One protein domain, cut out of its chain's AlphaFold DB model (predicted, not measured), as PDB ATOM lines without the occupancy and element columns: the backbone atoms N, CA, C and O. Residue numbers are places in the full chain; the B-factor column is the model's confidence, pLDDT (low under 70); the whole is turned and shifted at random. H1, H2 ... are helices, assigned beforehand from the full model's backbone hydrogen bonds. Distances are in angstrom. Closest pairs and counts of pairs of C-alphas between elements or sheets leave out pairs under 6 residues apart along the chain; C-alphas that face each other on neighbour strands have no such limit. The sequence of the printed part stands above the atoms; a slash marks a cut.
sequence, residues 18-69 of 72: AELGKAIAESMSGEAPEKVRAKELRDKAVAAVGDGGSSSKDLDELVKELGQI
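Overview. This is residues 18 to 69 of the 72 residues of an uncharacterized protein of Malus domestica (UniProt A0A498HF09). Three helices are strung end to end in an open, shallow bow with no core: H2 makes the middle, and H1 and H3 stick out from its two ends. The 52 printed residues hold H1, H2 and H3 in that order and no named strand, an all-helix class. The whole is extended, a rod spanning 58 by 20 by 12 A, with a radius of gyration of the C-alphas of 18.6 A.

Arrangement. H1, residues 18 to 28, and H2, residues 33 to 49, are close but not clearly touching; their closest C-alphas, of Ser 27 and Lys 35, are 7.6 A apart. They run the same way at a steep tilt of 56 degrees. H2, with residues 47 to 49 alone, and H3, residues 54 to 68, with 54 to 56 alone, touch only at the corner; their closest C-alphas, of Ala 48 and Ser 54, are 4.9 A apart. They run the same way at a steep tilt of 38 degrees, only just past shallow. H1 and H3 are apart. In H1, H2 and H3 every O i to N i+4 pair is within hydrogen-bond range.

Along the chain. H1 begins at C-alpha 18 (63.508, 1.565, 91.120) and is 15.4 A long. H2 is 24.5 A long, and H3, 21.5 A, ends at C-alpha 68 (19.188, 37.157, 103.297).

Size, cuts and confidence. The C-alphas farthest apart, of Ala 18 and Gln 68, are 58.1 A apart. Both links are tight, the printed part has no cut, and no printed residue has pLDDT under 70.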
ATOM      1  N   ALA A  18      62.637   0.932  92.102       97.69
ATOM      2  CA  ALA A  18      63.508   1.565  91.120       97.69
ATOM      3  C   ALA A  18      62.729   2.583  90.278       97.69
ATOM      4  O   ALA A  18      63.220   3.692  90.047       97.69
ATOM      5  N   GLU A  19      61.497   2.252  89.882       96.12
ATOM      6  CA  GLU A  19      60.609   3.187  89.183       96.12
ATOM      7  C   GLU A  19      60.271   4.409  90.047       96.12
ATOM      8  O   GLU A  19      60.371   5.547  89.576       96.12
ATOM      9  N   LEU A  20      59.956   4.199  91.330       96.62
ATOM     10  CA  LEU A  20      59.710   5.288  92.273       96.62
ATOM     11  C   LEU A  20      60.948   6.178  92.443       96.62
ATOM     12  O   LEU A  20      60.842   7.405  92.382       96.62
ATOM     13  N   GLY A  21      62.127   5.574  92.628       96.62
ATOM     14  CA  GLY A  21      63.384   6.314  92.759       96.62
ATOM     15  C   GLY A  21      63.672   7.186  91.536       96.62
ATOM     16  O   GLY A  21      64.034   8.357  91.677       96.62
ATOM     17  N   LYS A  22      63.433   6.649  90.336       94.88
ATOM     18  CA  LYS A  22      63.566   7.390  89.081       94.88
ATOM     19  C   LYS A  22      62.580   8.558  88.997       94.88
ATOM     20  O   LYS A  22      63.007   9.679  88.730       94.88
ATOM     21  N   ALA A  23      61.297   8.329  89.286       94.25
ATOM     22  CA  ALA A  23      60.272   9.375  89.255       94.25
ATOM     23  C   ALA A  23      60.592  10.539  90.211       94.25
ATOM     24  O   ALA A  23      60.398  11.707  89.865       94.25
ATOM     25  N   ILE A  24      61.126  10.236  91.400       94.12
ATOM     26  CA  ILE A  24      61.580  11.251  92.359       94.12
ATOM     27  C   ILE A  24      62.770  12.033  91.793       94.12
ATOM     28  O   ILE A  24      62.744  13.265  91.804       94.12
ATOM     29  N   ALA A  25      63.796  11.342  91.288       94.50
ATOM     30  CA  ALA A  25      64.990  11.984  90.741       94.50
ATOM     31  C   ALA A  25      64.642  12.938  89.586       94.50
ATOM     32  O   ALA A  25      65.067  14.094  89.594       94.50
ATOM     33  N   GLU A  26      63.805  12.490  88.649       91.94
ATOM     34  CA  GLU A  26      63.328  13.300  87.524       91.94
ATOM     35  C   GLU A  26      62.518  14.510  88.003       91.94
ATOM     36  O   GLU A  26      62.778  15.634  87.576       91.94
ATOM     37  N   SER A  27      61.606  14.317  88.962       91.81
ATOM     38  CA  SER A  27      60.785  15.401  89.525       91.81
ATOM     39  C   SER A  27      61.616  16.464  90.250       91.81
ATOM     40  O   SER A  27      61.283  17.655  90.236       91.81
ATOM     41  N   MET A  28      62.694  16.054  90.920       90.38
ATOM     42  CA  MET A  28      63.593  16.965  91.632       90.38
ATOM     43  C   MET A  28      64.580  17.656  90.692       90.38
ATOM     44  O   MET A  28      64.968  18.795  90.953       90.38
ATOM     45  N   SER A  29      64.920  17.028  89.570       86.06
ATOM     46  CA  SER A  29      65.791  17.614  88.558       86.06
ATOM     47  C   SER A  29      65.076  18.690  87.729       86.06
ATOM     48  O   SER A  29      63.963  18.494  87.247       86.06
ATOM     49  N   GLY A  30      65.715  19.851  87.564       83.25
ATOM     50  CA  GLY A  30      65.293  20.898  86.625       83.25
ATOM     51  C   GLY A  30      63.848  21.410  86.757       83.25
ATOM     52  O   GLY A  30      63.174  21.266  87.784       83.25
ATOM     53  N   GLU A  31      63.382  22.045  85.680       83.81
ATOM     54  CA  GLU A  31      62.007  22.526  85.501       83.81
ATOM     55  C   GLU A  31      61.206  21.518  84.671       83.81
ATOM     56  O   GLU A  31      60.941  21.730  83.488       83.81
ATOM     57  N   ALA A  32      60.826  20.399  85.291       88.69
ATOM     58  CA  ALA A  32      59.875  19.478  84.679       88.69
ATOM     59  C   ALA A  32      58.569  20.221  84.305       88.69
ATOM     60  O   ALA A  32      58.133  21.097  85.066       88.69
ATOM     61  N   PRO A  33      57.902  19.879  83.186       90.50
ATOM     62  CA  PRO A  33      56.654  20.525  82.772       90.50
ATOM     63  C   PRO A  33      55.580  20.533  83.869       90.50
ATOM     64  O   PRO A  33      54.828  21.497  84.013       90.50
ATOM     65  N   GLU A  34      55.525  19.477  84.681       93.88
ATOM     66  CA  GLU A  34      54.651  19.364  85.847       93.88
ATOM     67  C   GLU A  34      54.947  20.438  86.887       93.88
ATOM     68  O   GLU A  34      54.024  21.089  87.374       93.88
ATOM     69  N   LYS A  35      56.230  20.671  87.176       92.38
ATOM     70  CA  LYS A  35      56.691  21.669  88.144       92.38
ATOM     71  C   LYS A  35      56.375  23.083  87.671       92.38
ATOM     72  O   LYS A  35      55.866  23.875  88.461       92.38
ATOM     73  N   VAL A  36      56.611  23.389  86.395       93.06
ATOM     74  CA  VAL A  36      56.279  24.703  85.812       93.06
ATOM     75  C   VAL A  36      54.782  24.975  85.938       93.06
ATOM     76  O   VAL A  36      54.375  25.988  86.505       93.06
ATOM     77  N   ARG A  37      53.945  24.018  85.523       94.38
ATOM     78  CA  ARG A  37      52.485  24.145  85.630       94.38
ATOM     79  C   ARG A  37      52.008  24.222  87.083       94.38
ATOM     80  O   ARG A  37      51.058  24.945  87.372       94.38
ATOM     81  N   ALA A  38      52.659  23.513  88.006       94.81
ATOM     82  CA  ALA A  38      52.355  23.597  89.433       94.81
ATOM     83  C   ALA A  38      52.676  24.987  90.007       94.81
ATOM     84  O   ALA A  38      51.911  25.502  90.821       94.81
ATOM     85  N   LYS A  39      53.766  25.628  89.559       95.00
ATOM     86  CA  LYS A  39      54.105  27.005  89.948       95.00
ATOM     87  C   LYS A  39      53.063  28.005  89.453       95.00
ATOM     88  O   LYS A  39      52.567  28.792  90.251       95.00
ATOM     89  N   GLU A  40      52.676  27.921  88.184       96.50
ATOM     90  CA  GLU A  40      51.621  28.776  87.624       96.50
ATOM     91  C   GLU A  40      50.283  28.588  88.350       96.50
ATOM     92  O   GLU A  40      49.568  29.556  88.616       96.50
ATOM     93  N   LEU A  41      49.935  27.339  88.681       97.50
ATOM     94  CA  LEU A  41      48.721  27.036  89.432       97.50
ATOM     95  C   LEU A  41      48.777  27.627  90.842       97.50
ATOM     96  O   LEU A  41      47.786  28.203  91.281       97.50
ATOM     97  N   ARG A  42      49.922  27.528  91.530       97.12
ATOM     98  CA  ARG A  42      50.124  28.166  92.838       97.12
ATOM     99  C   ARG A  42      49.895  29.671  92.745       97.12
ATOM    100  O   ARG A  42      49.154  30.202  93.562       97.12
ATOM    101  N   ASP A  43      50.497  30.347  91.773       97.88
ATOM    102  CA  ASP A  43      50.396  31.807  91.671       97.88
ATOM    103  C   ASP A  43      48.946  32.243  91.410       97.88
ATOM    104  O   ASP A  43      48.449  33.175  92.044       97.88
ATOM    105  N   LYS A  44      48.217  31.498  90.567       97.62
ATOM    106  CA  LYS A  44      46.773  31.695  90.359       97.62
ATOM    107  C   LYS A  44      45.961  31.434  91.625       97.62
ATOM    108  O   LYS A  44      45.054  32.203  91.919       97.62
ATOM    109  N   ALA A  45      46.276  30.374  92.368       98.06
ATOM    110  CA  ALA A  45      45.575  30.035  93.602       98.06
ATOM    111  C   ALA A  45      45.774  31.115  94.673       98.06
ATOM    112  O   ALA A  45      44.799  31.554  95.273       98.06
ATOM    113  N   VAL A  46      47.008  31.599  94.856       98.44
ATOM    114  CA  VAL A  46      47.322  32.700  95.781       98.44
ATOM    115  C   VAL A  46      46.580  33.976  95.378       98.44
ATOM    116  O   VAL A  46      45.979  34.621  96.232       98.44
ATOM    117  N   ALA A  47      46.549  34.318  94.087       98.44
ATOM    118  CA  ALA A  47      45.796  35.475  93.604       98.44
ATOM    119  C   ALA A  47      44.275  35.324  93.798       98.44
ATOM    120  O   ALA A  47      43.597  36.297  94.111       98.44
ATOM    121  N   ALA A  48      43.731  34.115  93.631       98.62
ATOM    122  CA  ALA A  48      42.301  33.854  93.774       98.62
ATOM    123  C   ALA A  48      41.804  33.998  95.221       98.62
ATOM    124  O   ALA A  48      40.672  34.433  95.419       98.62
ATOM    125  N   VAL A  49      42.636  33.656  96.212       98.25
ATOM    126  CA  VAL A  49      42.291  33.752  97.647       98.25
ATOM    127  C   VAL A  49      42.779  35.040  98.317       98.25
ATOM    128  O   VAL A  49      42.433  35.300  99.465       98.25
ATOM    129  N   GLY A  50      43.607  35.836  97.637       97.00
ATOM    130  CA  GLY A  50      44.093  37.117  98.148       97.00
ATOM    131  C   GLY A  50      43.006  38.193  98.229       97.00
ATOM    132  O   GLY A  50      41.851  37.980  97.847       97.00
ATOM    133  N   ASP A  51      43.391  39.380  98.696       95.38
ATOM    134  CA  ASP A  51      42.491  40.533  98.788       95.38
ATOM    135  C   ASP A  51      41.945  40.915  97.407       95.38
ATOM    136  O   ASP A  51      42.690  41.168  96.457       95.38
ATOM    137  N   GLY A  52      40.617  40.937  97.279       94.38
ATOM    138  CA  GLY A  52      39.947  41.166  95.997       94.38
ATOM    139  C   GLY A  52      40.094  40.016  94.989       94.38
ATOM    140  O   GLY A  52      39.707  40.183  93.826       94.38
ATOM    141  N   GLY A  53      40.619  38.866  95.416       98.38
ATOM    142  CA  GLY A  53      40.679  37.632  94.644       98.38
ATOM    143  C   GLY A  53      39.292  37.067  94.341       98.38
ATOM    144  O   GLY A  53      38.308  37.387  95.009       98.38
ATOM    145  N   SER A  54      39.196  36.249  93.290       98.44
ATOM    146  CA  SER A  54      37.914  35.698  92.834       98.44
ATOM    147  C   SER A  54      37.264  34.798  93.880       98.44
ATOM    148  O   SER A  54      36.101  34.991  94.194       98.44
ATOM    149  N   SER A  55      38.011  33.871  94.482       98.25
ATOM    150  CA  SER A  55      37.459  32.956  95.487       98.25
ATOM    151  C   SER A  55      37.017  33.688  96.752       98.25
ATOM    152  O   SER A  55      36.010  33.311  97.343       98.25
ATOM    153  N   SER A  56      37.732  34.744  97.147       98.38
ATOM    154  CA  SER A  56      37.328  35.600  98.270       98.38
ATOM    155  C   SER A  56      36.023  36.339  97.963       98.38
ATOM    156  O   SER A  56      35.107  36.316  98.776       98.38
ATOM    157  N   LYS A  57      35.894  36.910  96.757       98.50
ATOM    158  CA  LYS A  57      34.658  37.574  96.305       98.50
ATOM    159  C   LYS A  57      33.470  36.617  96.236       98.50
ATOM    160  O   LYS A  57      32.391  36.972  96.698       98.50
ATOM    161  N   ASP A  58      33.675  35.421  95.694       98.50
ATOM    162  CA  ASP A  58      32.628  34.402  95.597       98.50
ATOM    163  C   ASP A  58      32.161  33.968  96.999       98.50
ATOM    164  O   ASP A  58      30.970  33.753  97.230       98.50
ATOM    165  N   LEU A  59      33.088  33.872  97.962       98.12
ATOM    166  CA  LEU A  59      32.760  33.574  99.356       98.12
ATOM    167  C   LEU A  59      31.992  34.723 100.026       98.12
ATOM    168  O   LEU A  59      31.007  34.464 100.718       98.12
ATOM    169  N   ASP A  60      32.405  35.972  99.809       97.62
ATOM    170  CA  ASP A  60      31.697  37.153 100.317       97.62
ATOM    171  C   ASP A  60      30.262  37.217  99.772       97.62
ATOM    172  O   ASP A  60      29.312  37.481 100.518       97.62
ATOM    173  N   GLU A  61      30.087  36.933  98.478       98.00
ATOM    174  CA  GLU A  61      28.776  36.861  97.838       98.00
ATOM    175  C   GLU A  61      27.924  35.737  98.437       98.00
ATOM    176  O   GLU A  61      26.788  35.985  98.844       98.00
ATOM    177  N   LEU A  62      28.482  34.534  98.602       97.38
ATOM    178  CA  LEU A  62      27.789  33.424  99.258       97.38
ATOM    179  C   LEU A  62      27.298  33.803 100.665       97.38
ATOM    180  O   LEU A  62      26.145  33.543 101.008       97.38
ATOM    181  N   VAL A  63      28.151  34.421 101.487       97.06
ATOM    182  CA  VAL A  63      27.790  34.841 102.852       97.06
ATOM    183  C   VAL A  63      26.674  35.885 102.831       97.06
ATOM    184  O   VAL A  63      25.739  35.808 103.634       97.06
ATOM    185  N   LYS A  64      26.737  36.841 101.900       96.75
ATOM    186  CA  LYS A  64      25.692  37.851 101.719       96.75
ATOM    187  C   LYS A  64      24.348  37.210 101.381       96.75
ATOM    188  O   LYS A  64      23.349  37.572 102.002       96.75
ATOM    189  N   GLU A  65      24.321  36.269 100.441       96.69
ATOM    190  CA  GLU A  65      23.095  35.566 100.052       96.69
ATOM    191  C   GLU A  65      22.529  34.744 101.218       96.69
ATOM    192  O   GLU A  65      21.337  34.828 101.516       96.69
ATOM    193  N   LEU A  66      23.378  34.028 101.965       95.94
ATOM    194  CA  LEU A  66      22.956  33.290 103.161       95.94
ATOM    195  C   LEU A  66      22.344  34.204 104.232       95.94
ATOM    196  O   LEU A  66      21.345  33.836 104.850       95.94
ATOM    197  N   GLY A  67      22.888  35.408 104.425       94.44
ATOM    198  CA  GLY A  67      22.350  36.394 105.367       94.44
ATOM    199  C   GLY A  67      20.951  36.913 105.009       94.44
ATOM    200  O   GLY A  67      20.245  37.430 105.874       94.44
ATOM    201  N   GLN A  68      20.525  36.766 103.752       93.56
ATOM    202  CA  GLN A  68      19.188  37.157 103.297       93.56
ATOM    203  C   GLN A  68      18.144  36.048 103.481       93.56
ATOM    204  O   GLN A  68      16.938  36.308 103.390       93.56
ATOM    205  N   ILE A  69      18.574  34.816 103.774       93.06
ATOM    206  CA  ILE A  69      17.669  33.694 104.008       93.06
ATOM    207  C   ILE A  69      17.005  33.867 105.379       93.06
ATOM    208  O   ILE A  69      17.642  33.783 106.426       93.06
TER     209      ILE A  69